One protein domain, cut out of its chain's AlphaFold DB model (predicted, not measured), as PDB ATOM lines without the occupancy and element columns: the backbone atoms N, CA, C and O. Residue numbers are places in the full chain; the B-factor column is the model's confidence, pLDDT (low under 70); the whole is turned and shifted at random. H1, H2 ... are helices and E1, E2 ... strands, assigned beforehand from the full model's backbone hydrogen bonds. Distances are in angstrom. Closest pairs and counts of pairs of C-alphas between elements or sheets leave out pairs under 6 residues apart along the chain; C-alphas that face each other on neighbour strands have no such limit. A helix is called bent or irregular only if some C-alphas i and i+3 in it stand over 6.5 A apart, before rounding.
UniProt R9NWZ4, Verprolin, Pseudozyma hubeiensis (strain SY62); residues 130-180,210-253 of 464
ATOM      1  N   GLY A 130      27.245 -44.062  40.969       83.25
ATOM      2  CA  GLY A 130      26.532 -43.591  42.144       83.25
ATOM      3  C   GLY A 130      26.436 -44.679  43.196       83.25
ATOM      4  O   GLY A 130      26.121 -45.825  42.889       83.25
ATOM      5  N   CYS A 131      26.671 -44.289  44.443       86.44
ATOM      6  CA  CYS A 131      26.515 -45.160  45.596       86.44
ATOM      7  C   CYS A 131      25.042 -45.222  46.025       86.44
ATOM      8  O   CYS A 131      24.339 -44.207  46.013       86.44
ATOM      9  N   CYS A 132      24.572 -46.419  46.377       86.75
ATOM     10  CA  CYS A 132      23.301 -46.596  47.065       86.75
ATOM     11  C   CYS A 132      23.461 -46.266  48.554       86.75
ATOM     12  O   CYS A 132      24.332 -46.820  49.211       86.75
ATOM     13  N   THR A 133      22.587 -45.441  49.120       86.69
ATOM     14  CA  THR A 133      22.661 -45.037  50.534       86.69
ATOM     15  C   THR A 133      22.342 -46.168  51.508       86.69
ATOM     16  O   THR A 133      22.757 -46.114  52.657       86.69
ATOM     17  N   VAL A 134      21.596 -47.182  51.054       86.38
ATOM     18  CA  VAL A 134      21.128 -48.294  51.894       86.38
ATOM     19  C   VAL A 134      22.142 -49.432  51.901       86.38
ATOM     20  O   VAL A 134      22.628 -49.816  52.954       86.38
ATOM     21  N   CYS A 135      22.499 -49.966  50.727       85.00
ATOM     22  CA  CYS A 135      23.443 -51.084  50.641       85.00
ATOM     23  C   CYS A 135      24.911 -50.659  50.501       85.00
ATOM     24  O   CYS A 135      25.770 -51.532  50.454       85.00
ATOM     25  N   ARG A 136      25.205 -49.354  50.386       86.06
ATOM     26  CA  ARG A 136      26.558 -48.786  50.200       86.06
ATOM     27  C   ARG A 136      27.339 -49.341  48.997       86.06
ATOM     28  O   ARG A 136      28.543 -49.134  48.885       86.06
ATOM     29  N   VAL A 137      26.652 -49.994  48.058       85.38
ATOM     30  CA  VAL A 137      27.245 -50.503  46.815       85.38
ATOM     31  C   VAL A 137      27.263 -49.404  45.753       85.38
ATOM     32  O   VAL A 137      26.277 -48.683  45.554       85.38
ATOM     33  N   GLU A 138      28.388 -49.278  45.053       87.38
ATOM     34  CA  GLU A 138      28.562 -48.391  43.909       87.38
ATOM     35  C   GLU A 138      28.047 -49.059  42.623       87.38
ATOM     36  O   GLU A 138      28.558 -50.091  42.178       87.38
ATOM     37  N   TYR A 139      27.035 -48.441  42.009       86.06
ATOM     38  CA  TYR A 139      26.421 -48.885  40.759       86.06
ATOM     39  C   TYR A 139      26.640 -47.853  39.640       86.06
ATOM     40  O   TYR A 139      26.692 -46.646  39.902       86.06
ATOM     41  N   PRO A 140      26.676 -48.279  38.366       87.25
ATOM     42  CA  PRO A 140      26.563 -47.366  37.230       87.25
ATOM     43  C   PRO A 140      25.268 -46.534  37.297       87.25
ATOM     44  O   PRO A 140      24.199 -47.063  37.615       87.25
ATOM     45  N   LEU A 141      25.325 -45.235  36.960       85.12
ATOM     46  CA  LEU A 141      24.155 -44.337  36.890       85.12
ATOM     47  C   LEU A 141      23.332 -44.556  35.628       85.12
ATOM     48  O   LEU A 141      23.050 -43.652  34.839       85.12
ATOM     49  N   THR A 142      22.904 -45.789  35.460       83.69
ATOM     50  CA  THR A 142      22.047 -46.229  34.383       83.69
ATOM     51  C   THR A 142      20.638 -46.439  34.914       83.69
ATOM     52  O   THR A 142      20.391 -46.732  36.086       83.69
ATOM     53  N   VAL A 143      19.675 -46.366  33.999       82.06
ATOM     54  CA  VAL A 143      18.270 -46.698  34.281       82.06
ATOM     55  C   VAL A 143      18.053 -48.182  34.607       82.06
ATOM     56  O   VAL A 143      16.915 -48.605  34.794       82.06
ATOM     57  N   THR A 144      19.117 -48.992  34.612       81.56
ATOM     58  CA  THR A 144      19.086 -50.402  35.009       81.56
ATOM     59  C   THR A 144      19.103 -50.558  36.522       81.56
ATOM     60  O   THR A 144      18.358 -51.390  37.017       81.56
ATOM     61  N   TYR A 145      19.879 -49.738  37.237       83.50
ATOM     62  CA  TYR A 145      20.056 -49.836  38.691       83.50
ATOM     63  C   TYR A 145      19.321 -48.738  39.463       83.50
ATOM     64  O   TYR A 145      18.978 -48.936  40.629       83.50
ATOM     65  N   PHE A 146      19.027 -47.611  38.805       86.56
ATOM     66  CA  PHE A 146      18.347 -46.474  39.416       86.56
ATOM     67  C   PHE A 146      17.128 -45.993  38.611       86.56
ATOM     68  O   PHE A 146      17.111 -46.058  37.377       86.56
ATOM     69  N   PRO A 147      16.108 -45.419  39.278       82.31
ATOM     70  CA  PRO A 147      15.023 -44.708  38.608       82.31
ATOM     71  C   PRO A 147      15.536 -43.508  37.802       82.31
ATOM     72  O   PRO A 147      16.486 -42.842  38.207       82.31
ATOM     73  N   ARG A 148      14.836 -43.140  36.718       80.44
ATOM     74  CA  ARG A 148      15.192 -41.990  35.850       80.44
ATOM     75  C   ARG A 148      15.363 -40.657  36.596       80.44
ATOM     76  O   ARG A 148      16.098 -39.792  36.126       80.44
ATOM     77  N   GLY A 149      14.660 -40.478  37.716       75.50
ATOM     78  CA  GLY A 149      14.834 -39.313  38.588       75.50
ATOM     79  C   GLY A 149      16.216 -39.293  39.242       75.50
ATOM     80  O   GLY A 149      16.889 -38.273  39.209       75.50
ATOM     81  N   ASN A 150      16.689 -40.451  39.705       75.25
ATOM     82  CA  ASN A 150      17.945 -40.606  40.440       75.25
ATOM     83  C   ASN A 150      19.176 -40.651  39.515       75.25
ATOM     84  O   ASN A 150      20.286 -40.373  39.961       75.25
ATOM     85  N   THR A 151      18.997 -40.958  38.224       74.56
ATOM     86  CA  THR A 151      20.090 -40.952  37.233       74.56
ATOM     87  C   THR A 151      20.481 -39.546  36.771       74.56
ATOM     88  O   THR A 151      21.560 -39.362  36.217       74.56
ATOM     89  N   ARG A 152      19.596 -38.549  36.928       67.88
ATOM     90  CA  ARG A 152      19.771 -37.211  36.335       67.88
ATOM     91  C   ARG A 152      20.463 -36.195  37.240       67.88
ATOM     92  O   ARG A 152      20.758 -35.101  36.767       67.88
ATOM     93  N   VAL A 153      20.707 -36.514  38.510       58.72
ATOM     94  CA  VAL A 153      20.968 -35.449  39.480       58.72
ATOM     95  C   VAL A 153      22.444 -35.112  39.665       58.72
ATOM     96  O   VAL A 153      23.303 -35.992  39.705       58.72
ATOM     97  N   GLN A 154      22.708 -33.811  39.795       58.66
ATOM     98  CA  GLN A 154      23.970 -33.211  40.219       58.66
ATOM     99  C   GLN A 154      24.458 -33.807  41.555       58.66
ATOM    100  O   GLN A 154      23.674 -34.339  42.340       58.66
ATOM    101  N   ALA A 155      25.767 -33.723  41.806       55.94
ATOM    102  CA  ALA A 155      26.474 -34.400  42.899       55.94
ATOM    103  C   ALA A 155      25.884 -34.184  44.313       55.94
ATOM    104  O   ALA A 155      26.096 -35.028  45.181       55.94
ATOM    105  N   MET A 156      25.100 -33.123  44.545       49.62
ATOM    106  CA  MET A 156      24.482 -32.832  45.847       49.62
ATOM    107  C   MET A 156      23.321 -33.765  46.243       49.62
ATOM    108  O   MET A 156      23.132 -33.993  47.434       49.62
ATOM    109  N   GLU A 157      22.592 -34.386  45.306       58.53
ATOM    110  CA  GLU A 157      21.551 -35.388  45.648       58.53
ATOM    111  C   GLU A 157      22.080 -36.834  45.657       58.53
ATOM    112  O   GLU A 157      21.311 -37.795  45.744       58.53
ATOM    113  N   SER A 158      23.404 -37.025  45.597       63.22
ATOM    114  CA  SER A 158      24.034 -38.345  45.768       63.22
ATOM    115  C   SER A 158      23.638 -39.018  47.091       63.22
ATOM    116  O   SER A 158      23.471 -40.233  47.125       63.22
ATOM    117  N   ARG A 159      23.364 -38.220  48.134       65.75
ATOM    118  CA  ARG A 159      22.959 -38.661  49.481       65.75
ATOM    119  C   ARG A 159      21.552 -39.261  49.587       65.75
ATOM    120  O   ARG A 159      21.155 -39.645  50.678       65.75
ATOM    121  N   ARG A 160      20.768 -39.314  48.505       73.19
ATOM    122  CA  ARG A 160      19.403 -39.894  48.507       73.19
ATOM    123  C   ARG A 160      19.214 -41.008  47.480       73.19
ATOM    124  O   ARG A 160      18.088 -41.402  47.170       73.19
ATOM    125  N   ARG A 161      20.300 -41.498  46.881       84.00
ATOM    126  CA  ARG A 161      20.212 -42.508  45.826       84.00
ATOM    127  C   ARG A 161      19.982 -43.878  46.440       84.00
ATOM    128  O   ARG A 161      20.854 -44.423  47.096       84.00
ATOM    129  N   VAL A 162      18.824 -44.457  46.154       86.50
ATOM    130  CA  VAL A 162      18.501 -45.844  46.504       86.50
ATOM    131  C   VAL A 162      18.416 -46.662  45.217       86.50
ATOM    132  O   VAL A 162      17.749 -46.243  44.263       86.50
ATOM    133  N   CYS A 163      19.130 -47.789  45.165       88.06
ATOM    134  CA  CYS A 163      19.090 -48.723  44.038       88.06
ATOM    135  C   CYS A 163      17.746 -49.469  43.987       88.06
ATOM    136  O   CYS A 163      17.028 -49.536  44.987       88.06
ATOM    137  N   PHE A 164      17.389 -50.038  42.832       86.00
ATOM    138  CA  PHE A 164      16.139 -50.798  42.696       86.00
ATOM    139  C   PHE A 164      15.976 -51.927  43.727       86.00
ATOM    140  O   PHE A 164      14.907 -51.955  44.322       86.00
ATOM    141  N   PRO A 165      16.976 -52.787  44.015       86.69
ATOM    142  CA  PRO A 165      16.845 -53.825  45.045       86.69
ATOM    143  C   PRO A 165      16.422 -53.275  46.412       86.69
ATOM    144  O   PRO A 165      15.394 -53.673  46.955       86.69
ATOM    145  N   CYS A 166      17.164 -52.293  46.935       85.44
ATOM    146  CA  CYS A 166      16.860 -51.686  48.229       85.44
ATOM    147  C   CYS A 166      15.509 -50.972  48.222       85.44
ATOM    148  O   CYS A 166      14.791 -51.005  49.213       85.44
ATOM    149  N   ARG A 167      15.136 -50.354  47.099       84.81
ATOM    150  CA  ARG A 167      13.857 -49.658  46.979       84.81
ATOM    151  C   ARG A 167      12.675 -50.624  46.904       84.81
ATOM    152  O   ARG A 167      11.639 -50.343  47.490       84.81
ATOM    153  N   THR A 168      12.812 -51.744  46.193       81.31
ATOM    154  CA  THR A 168      11.801 -52.811  46.166       81.31
ATOM    155  C   THR A 168      11.606 -53.378  47.563       81.31
ATOM    156  O   THR A 168      10.470 -53.497  48.004       81.31
ATOM    157  N   ARG A 169      12.700 -53.637  48.289       81.69
ATOM    158  CA  ARG A 169      12.645 -54.103  49.675       81.69
ATOM    159  C   ARG A 169      11.927 -53.113  50.595       81.69
ATOM    160  O   ARG A 169      10.988 -53.514  51.263       81.69
ATOM    161  N   GLN A 170      12.277 -51.826  50.537       82.38
ATOM    162  CA  GLN A 170      11.589 -50.777  51.304       82.38
ATOM    163  C   GLN A 170      10.089 -50.699  50.990       82.38
ATOM    164  O   GLN A 170       9.286 -50.512  51.892       82.38
ATOM    165  N   HIS A 171       9.694 -50.844  49.720       74.75
ATOM    166  CA  HIS A 171       8.276 -50.852  49.351       74.75
ATOM    167  C   HIS A 171       7.529 -52.084  49.865       74.75
ATOM    168  O   HIS A 171       6.350 -51.968  50.177       74.75
ATOM    169  N   LEU A 172       8.186 -53.244  49.917       71.88
ATOM    170  CA  LEU A 172       7.595 -54.461  50.466       71.88
ATOM    171  C   LEU A 172       7.464 -54.371  51.987       71.88
ATOM    172  O   LEU A 172       6.393 -54.660  52.495       71.88
ATOM    173  N   GLU A 173       8.506 -53.914  52.684       74.50
ATOM    174  CA  GLU A 173       8.480 -53.681  54.137       74.50
ATOM    175  C   GLU A 173       7.372 -52.682  54.502       74.50
ATOM    176  O   GLU A 173       6.491 -53.007  55.286       74.50
ATOM    177  N   GLN A 174       7.300 -51.538  53.813       73.75
ATOM    178  CA  GLN A 174       6.238 -50.555  54.044       73.75
ATOM    179  C   GLN A 174       4.830 -51.101  53.741       73.75
ATOM    180  O   GLN A 174       3.874 -50.757  54.424       73.75
ATOM    181  N   ALA A 175       4.681 -51.945  52.715       65.19
ATOM    182  CA  ALA A 175       3.394 -52.566  52.405       65.19
ATOM    183  C   ALA A 175       2.993 -53.643  53.425       65.19
ATOM    184  O   ALA A 175       1.802 -53.917  53.560       65.19
ATOM    185  N   ILE A 176       3.956 -54.271  54.103       67.56
ATOM    186  CA  ILE A 176       3.687 -55.169  55.228       67.56
ATOM    187  C   ILE A 176       3.193 -54.332  56.407       67.56
ATOM    188  O   ILE A 176       2.090 -54.591  56.876       67.56
ATOM    189  N   ASP A 177       3.932 -53.282  56.774       69.12
ATOM    190  CA  ASP A 177       3.593 -52.391  57.891       69.12
ATOM    191  C   ASP A 177       2.201 -51.747  57.720       69.12
ATOM    192  O   ASP A 177       1.402 -51.732  58.651       69.12
ATOM    193  N   ASP A 178       1.866 -51.279  56.510       66.62
ATOM    194  CA  ASP A 178       0.562 -50.671  56.199       66.62
ATOM    195  C   ASP A 178      -0.620 -51.674  56.261       66.62
ATOM    196  O   ASP A 178      -1.778 -51.254  56.362       66.62
ATOM    197  N   ASN A 179      -0.356 -52.982  56.128       58.78
ATOM    198  CA  ASN A 179      -1.379 -54.038  56.116       58.78
ATOM    199  C   ASN A 179      -1.458 -54.823  57.428       58.78
ATOM    200  O   ASN A 179      -2.463 -55.496  57.658       58.78
ATOM    201  N   THR A 180      -0.442 -54.751  58.287       59.81
ATOM    202  CA  THR A 180      -0.540 -55.232  59.663       59.81
ATOM    203  C   THR A 180      -1.441 -54.282  60.452       59.81
ATOM    204  O   THR A 180      -1.087 -53.116  60.615       59.81
ATOM    205  N   ILE A 210      32.917 -48.849  50.624       73.06
ATOM    206  CA  ILE A 210      32.092 -48.753  49.420       73.06
ATOM    207  C   ILE A 210      32.594 -49.814  48.434       73.06
ATOM    208  O   ILE A 210      33.704 -49.717  47.912       73.06
ATOM    209  N   THR A 211      31.777 -50.836  48.187       80.06
ATOM    210  CA  THR A 211      32.093 -51.937  47.264       80.06
ATOM    211  C   THR A 211      31.464 -51.678  45.901       80.06
ATOM    212  O   THR A 211      30.339 -51.181  45.812       80.06
ATOM    213  N   ARG A 212      32.162 -52.002  44.808       83.69
ATOM    214  CA  ARG A 212      31.576 -51.897  43.464       83.69
ATOM    215  C   ARG A 212      30.711 -53.111  43.182       83.69
ATOM    216  O   ARG A 212      31.036 -54.217  43.596       83.69
ATOM    217  N   ILE A 213      29.638 -52.926  42.413       81.69
ATOM    218  CA  ILE A 213      28.754 -54.036  42.025       81.69
ATOM    219  C   ILE A 213      29.502 -55.158  41.283       81.69
ATOM    220  O   ILE A 213      29.186 -56.330  41.471       81.69
ATOM    221  N   GLU A 214      30.526 -54.811  40.503       83.31
ATOM    222  CA  GLU A 214      31.397 -55.757  39.786       83.31
ATOM    223  C   GLU A 214      32.207 -56.657  40.730       83.31
ATOM    224  O   GLU A 214      32.476 -57.805  40.386       83.31
ATOM    225  N   ASP A 215      32.510 -56.169  41.937       81.75
ATOM    226  CA  ASP A 215      33.264 -56.898  42.961       81.75
ATOM    227  C   ASP A 215      32.350 -57.771  43.841       81.75
ATOM    228  O   ASP A 215      32.817 -58.546  44.677       81.75
ATOM    229  N   THR A 216      31.027 -57.650  43.683       81.94
ATOM    230  CA  THR A 216      30.064 -58.485  44.411       81.94
ATOM    231  C   THR A 216      29.858 -59.840  43.737       81.94
ATOM    232  O   THR A 216      30.143 -60.016  42.553       81.94
ATOM    233  N   SER A 217      29.321 -60.807  44.490       87.06
ATOM    234  CA  SER A 217      29.003 -62.137  43.965       87.06
ATOM    235  C   SER A 217      28.086 -62.070  42.737       87.06
ATOM    236  O   SER A 217      27.196 -61.224  42.639       87.06
ATOM    237  N   VAL A 218      28.267 -63.017  41.811       84.69
ATOM    238  CA  VAL A 218      27.471 -63.131  40.572       84.69
ATOM    239  C   VAL A 218      25.965 -63.175  40.864       84.69
ATOM    240  O   VAL A 218      25.165 -62.607  40.125       84.69
ATOM    241  N   GLU A 219      25.573 -63.785  41.983       82.56
ATOM    242  CA  GLU A 219      24.187 -63.818  42.454       82.56
ATOM    243  C   GLU A 219      23.625 -62.415  42.719       82.56
ATOM    244  O   GLU A 219      22.554 -62.090  42.208       82.56
ATOM    245  N   LYS A 220      24.368 -61.548  43.421       80.19
ATOM    246  CA  LYS A 220      23.954 -60.161  43.705       80.19
ATOM    247  C   LYS A 220      23.873 -59.310  42.439       80.19
ATOM    248  O   LYS A 220      23.002 -58.447  42.321       80.19
ATOM    249  N   GLN A 221      24.749 -59.559  41.467       81.06
ATOM    250  CA  GLN A 221      24.695 -58.887  40.167       81.06
ATOM    251  C   GLN A 221      23.435 -59.286  39.383       81.06
ATOM    252  O   GLN A 221      22.739 -58.429  38.829       81.06
ATOM    253  N   LEU A 222      23.102 -60.581  39.373       83.75
ATOM    254  CA  LEU A 222      21.881 -61.095  38.753       83.75
ATOM    255  C   LEU A 222      20.622 -60.586  39.462       83.75
ATOM    256  O   LEU A 222      19.660 -60.208  38.793       83.75
ATOM    257  N   GLU A 223      20.630 -60.541  40.791       82.50
ATOM    258  CA  GLU A 223      19.551 -59.976  41.603       82.50
ATOM    259  C   GLU A 223      19.329 -58.496  41.262       82.50
ATOM    260  O   GLU A 223      18.211 -58.093  40.942       82.50
ATOM    261  N   ALA A 224      20.399 -57.699  41.192       80.19
ATOM    262  CA  ALA A 224      20.318 -56.293  40.804       80.19
ATOM    263  C   ALA A 224      19.720 -56.095  39.398       80.19
ATOM    264  O   ALA A 224      18.955 -55.152  39.176       80.19
ATOM    265  N   ALA A 225      20.018 -56.995  38.454       79.69
ATOM    266  CA  ALA A 225      19.439 -56.967  37.113       79.69
ATOM    267  C   ALA A 225      17.942 -57.343  37.092       79.69
ATOM    268  O   ALA A 225      17.167 -56.758  36.325       79.69
ATOM    269  N   ARG A 226      17.512 -58.295  37.933       83.31
ATOM    270  CA  ARG A 226      16.099 -58.708  38.064       83.31
ATOM    271  C   ARG A 226      15.254 -57.671  38.796       83.31
ATOM    272  O   ARG A 226      14.138 -57.380  38.354       83.31
ATOM    273  N   ALA A 227      15.823 -57.028  39.812       78.62
ATOM    274  CA  ALA A 227      15.141 -56.085  40.692       78.62
ATOM    275  C   ALA A 227      14.458 -54.927  39.953       78.62
ATOM    276  O   ALA A 227      13.454 -54.407  40.425       78.62
ATOM    277  N   ARG A 228      14.927 -54.518  38.766       75.62
ATOM    278  CA  ARG A 228      14.229 -53.503  37.954       75.62
ATOM    279  C   ARG A 228      12.875 -53.989  37.429       75.62
ATOM    280  O   ARG A 228      11.911 -53.215  37.398       75.62
ATOM    281  N   LYS A 229      12.814 -55.234  36.945       77.56
ATOM    282  CA  LYS A 229      11.568 -55.833  36.443       77.56
ATOM    283  C   LYS A 229      10.597 -56.024  37.602       77.56
ATOM    284  O   LYS A 229       9.435 -55.657  37.472       77.56
ATOM    285  N   GLU A 230      11.106 -56.503  38.732       78.50
ATOM    286  CA  GLU A 230      10.337 -56.677  39.966       78.50
ATOM    287  C   GLU A 230       9.848 -55.344  40.520       78.50
ATOM    288  O   GLU A 230       8.658 -55.204  40.739       78.50
ATOM    289  N   TYR A 231      10.692 -54.315  40.613       78.50
ATOM    290  CA  TYR A 231      10.278 -52.978  41.047       78.50
ATOM    291  C   TYR A 231       9.141 -52.423  40.186       78.50
ATOM    292  O   TYR A 231       8.214 -51.794  40.689       78.50
ATOM    293  N   SER A 232       9.210 -52.642  38.871       73.75
ATOM    294  CA  SER A 232       8.165 -52.179  37.961       73.75
ATOM    295  C   SER A 232       6.842 -52.906  38.215       73.75
ATOM    296  O   SER A 232       5.811 -52.246  38.181       73.75
ATOM    297  N   ARG A 233       6.884 -54.215  38.508       77.19
ATOM    298  CA  ARG A 233       5.716 -55.038  38.872       77.19
ATOM    299  C   ARG A 233       5.178 -54.689  40.261       77.19
ATOM    300  O   ARG A 233       4.046 -54.258  40.379       77.19
ATOM    301  N   VAL A 234       6.018 -54.710  41.292       75.94
ATOM    302  CA  VAL A 234       5.639 -54.339  42.664       75.94
ATOM    303  C   VAL A 234       5.064 -52.922  42.701       75.94
ATOM    304  O   VAL A 234       4.026 -52.688  43.307       75.94
ATOM    305  N   SER A 235       5.659 -51.963  41.984       73.69
ATOM    306  CA  SER A 235       5.102 -50.610  41.915       73.69
ATOM    307  C   SER A 235       3.746 -50.542  41.201       73.69
ATOM    308  O   SER A 235       3.008 -49.592  41.471       73.69
ATOM    309  N   THR A 236       3.435 -51.429  40.252       73.38
ATOM    310  CA  THR A 236       2.099 -51.481  39.636       73.38
ATOM    311  C   THR A 236       1.105 -52.175  40.549       73.38
ATOM    312  O   THR A 236       0.009 -51.652  40.729       73.38
ATOM    313  N   ASP A 237       1.518 -53.264  41.185       75.19
ATOM    314  CA  ASP A 237       0.666 -54.115  42.010       75.19
ATOM    315  C   ASP A 237       0.286 -53.389  43.305       75.19
ATOM    316  O   ASP A 237      -0.894 -53.273  43.616       75.19
ATOM    317  N   VAL A 238       1.247 -52.738  43.976       73.62
ATOM    318  CA  VAL A 238       0.980 -51.878  45.146       73.62
ATOM    319  C   VAL A 238       0.048 -50.720  44.780       73.62
ATOM    320  O   VAL A 238      -0.844 -50.373  45.546       73.62
ATOM    321  N   ARG A 239       0.192 -50.111  43.594       71.50
ATOM    322  CA  ARG A 239      -0.734 -49.047  43.158       71.50
ATOM    323  C   ARG A 239      -2.133 -49.577  42.869       71.50
ATOM    324  O   ARG A 239      -3.092 -48.860  43.144       71.50
ATOM    325  N   ALA A 240      -2.245 -50.773  42.297       72.56
ATOM    326  CA  ALA A 240      -3.523 -51.423  42.045       72.56
ATOM    327  C   ALA A 240      -4.213 -51.775  43.370       72.56
ATOM    328  O   ALA A 240      -5.346 -51.348  43.579       72.56
ATOM    329  N   ALA A 241      -3.488 -52.404  44.298       72.75
ATOM    330  CA  ALA A 241      -3.963 -52.729  45.639       72.75
ATOM    331  C   ALA A 241      -4.388 -51.475  46.419       72.75
ATOM    332  O   ALA A 241      -5.492 -51.418  46.949       72.75
ATOM    333  N   LEU A 242      -3.581 -50.405  46.417       71.31
ATOM    334  CA  LEU A 242      -3.959 -49.134  47.050       71.31
ATOM    335  C   LEU A 242      -5.183 -48.484  46.389       71.31
ATOM    336  O   LEU A 242      -5.976 -47.831  47.067       71.31
ATOM    337  N   ALA A 243      -5.348 -48.616  45.070       71.31
ATOM    338  CA  ALA A 243      -6.525 -48.107  44.372       71.31
ATOM    339  C   ALA A 243      -7.785 -48.911  44.724       71.31
ATOM    340  O   ALA A 243      -8.850 -48.323  44.904       71.31
ATOM    341  N   GLU A 244      -7.665 -50.228  44.852       74.25
ATOM    342  CA  GLU A 244      -8.743 -51.122  45.267       74.25
ATOM    343  C   GLU A 244      -9.127 -50.907  46.733       74.25
ATOM    344  O   GLU A 244     -10.292 -50.646  47.024       74.25
ATOM    345  N   ALA A 245      -8.148 -50.831  47.638       67.75
ATOM    346  CA  ALA A 245      -8.363 -50.464  49.034       67.75
ATOM    347  C   ALA A 245      -9.037 -49.089  49.169       67.75
ATOM    348  O   ALA A 245      -9.933 -48.906  49.992       67.75
ATOM    349  N   ARG A 246      -8.675 -48.106  48.327       67.56
ATOM    350  CA  ARG A 246      -9.376 -46.811  48.271       67.56
ATOM    351  C   ARG A 246     -10.817 -46.941  47.786       67.56
ATOM    352  O   ARG A 246     -11.671 -46.260  48.340       67.56
ATOM    353  N   LYS A 247     -11.104 -47.779  46.784       69.69
ATOM    354  CA  LYS A 247     -12.483 -48.038  46.329       69.69
ATOM    355  C   LYS A 247     -13.320 -48.676  47.436       69.69
ATOM    356  O   LYS A 247     -14.412 -48.192  47.708       69.69
ATOM    357  N   LEU A 248     -12.779 -49.678  48.125       63.47
ATOM    358  CA  LEU A 248     -13.445 -50.326  49.257       63.47
ATOM    359  C   LEU A 248     -13.684 -49.335  50.405       63.47
ATOM    360  O   LEU A 248     -14.800 -49.218  50.898       63.47
ATOM    361  N   ARG A 249     -12.686 -48.516  50.762       61.22
ATOM    362  CA  ARG A 249     -12.852 -47.448  51.767       61.22
ATOM    363  C   ARG A 249     -13.863 -46.375  51.352       61.22
ATOM    364  O   ARG A 249     -14.494 -45.788  52.221       61.22
ATOM    365  N   LEU A 250     -14.021 -46.097  50.057       55.91
ATOM    366  CA  LEU A 250     -15.058 -45.189  49.554       55.91
ATOM    367  C   LEU A 250     -16.454 -45.816  49.623       55.91
ATOM    368  O   LEU A 250     -17.406 -45.087  49.862       55.91
ATOM    369  N   HIS A 251     -16.578 -47.135  49.476       52.72
ATOM    370  CA  HIS A 251     -17.836 -47.851  49.711       52.72
ATOM    371  C   HIS A 251     -18.178 -47.999  51.200       52.72
ATOM    372  O   HIS A 251     -19.352 -48.074  51.543       52.72
ATOM    373  N   HIS A 252     -17.181 -47.960  52.088       53.22
ATOM    374  CA  HIS A 252     -17.380 -47.914  53.542       53.22
ATOM    375  C   HIS A 252     -17.465 -46.495  54.128       53.22
ATOM    376  O   HIS A 252     -17.666 -46.338  55.332       53.22
ATOM    377  N   ARG A 253     -17.333 -45.439  53.317       53.00
ATOM    378  CA  ARG A 253     -17.676 -44.083  53.758       53.00
ATOM    379  C   ARG A 253     -19.177 -43.908  53.624       53.00
ATOM    380  O   ARG A 253     -19.676 -44.052  52.517       53.00
TER     381      ARG A 253
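This is residues 130 to 180 and 210 to 253 of the 464 residues of the protein "Verprolin" of Pseudozyma hubeiensis (strain SY62) (UniProt R9NWZ4). Two helices, the long H3 and the shorter H2, run the same way from a head made mostly of loops and spread apart as a narrow V, with residues 243 to 253 at the far end of H3 sticking out. The head holds the short strand E1 and, off to one side on a long loop, the small helix H1. The printed part has 95 residues with one named strand and three named helices, in the order E1, H1, H2, H3, and its class is mostly helix. The whole is loose, with a radius of gyration of the C-alphas of 15.9 A, and elongated, spanning 52 by 31 by 21 A.

The printed part begins at Gly 130, C-alpha at (26.532, -43.591, 42.144). E1 is residues 137 to 140, 10.1 A from first to last C-alpha. H1, residues 155 to 160, measures 10.6 A and is irregular: C-alphas 156 and 159 are 7.0 A apart. H2, residues 164 to 177, measures 19.8 A and begins with C-alpha 164 at (16.139, -50.798, 42.696). H3, residues 218 to 251, is the longest helix at 48.7 A and ends with C-alpha 251 at (-17.836, -47.851, 49.711). H3 has a kink of 41 degrees near residue 229; it is neither bent nor irregular, but only just: C-alphas 225 and 228 are 6.3 A apart.

H2 and H3 touch, and their closest C-alphas, those of Pro 165 and Ala 227, are 5.2 A apart. They run the same way at a shallow tilt of 34.8 degrees, only just short of steep. H3 touches H2 with residues 223 to 238 alone. H1 touches no helix, and it is apart from E1 too. E1 is apart from H2 and from H3. E1 pairs with no named strand, but residues 138 to 139 of it pair antiparallel with residues 130 to 131, and residues 137 to 138 pair parallel with residues 211 to 212. In H2 every O i to N i+4 pair is within hydrogen-bond range; in H3 27 of 30 are, and in H1 0 of 2, beside 2 of 3 O i to N i+3 pairs.

The two C-alphas farthest apart, those of Asp 215 and Arg 253, are 53.6 A apart. Without residues 243 to 253, which stand free, the body of 84 residues spans 36 by 30 by 20 A. Residues 181 to 209 are cut out, and C-alphas 180 and 210 are 34.8 A apart across the cut, which falls in the link from H2 to H3. The link from E1 to H1, residues 141 to 154, is long; that from H1 to H2 is tight, with 3 residues. The mean pLDDT of the printed part is 75.8, and it is under 70 at residues 152 to 159, 175 to 180 and 245 to 253 of this predicted model.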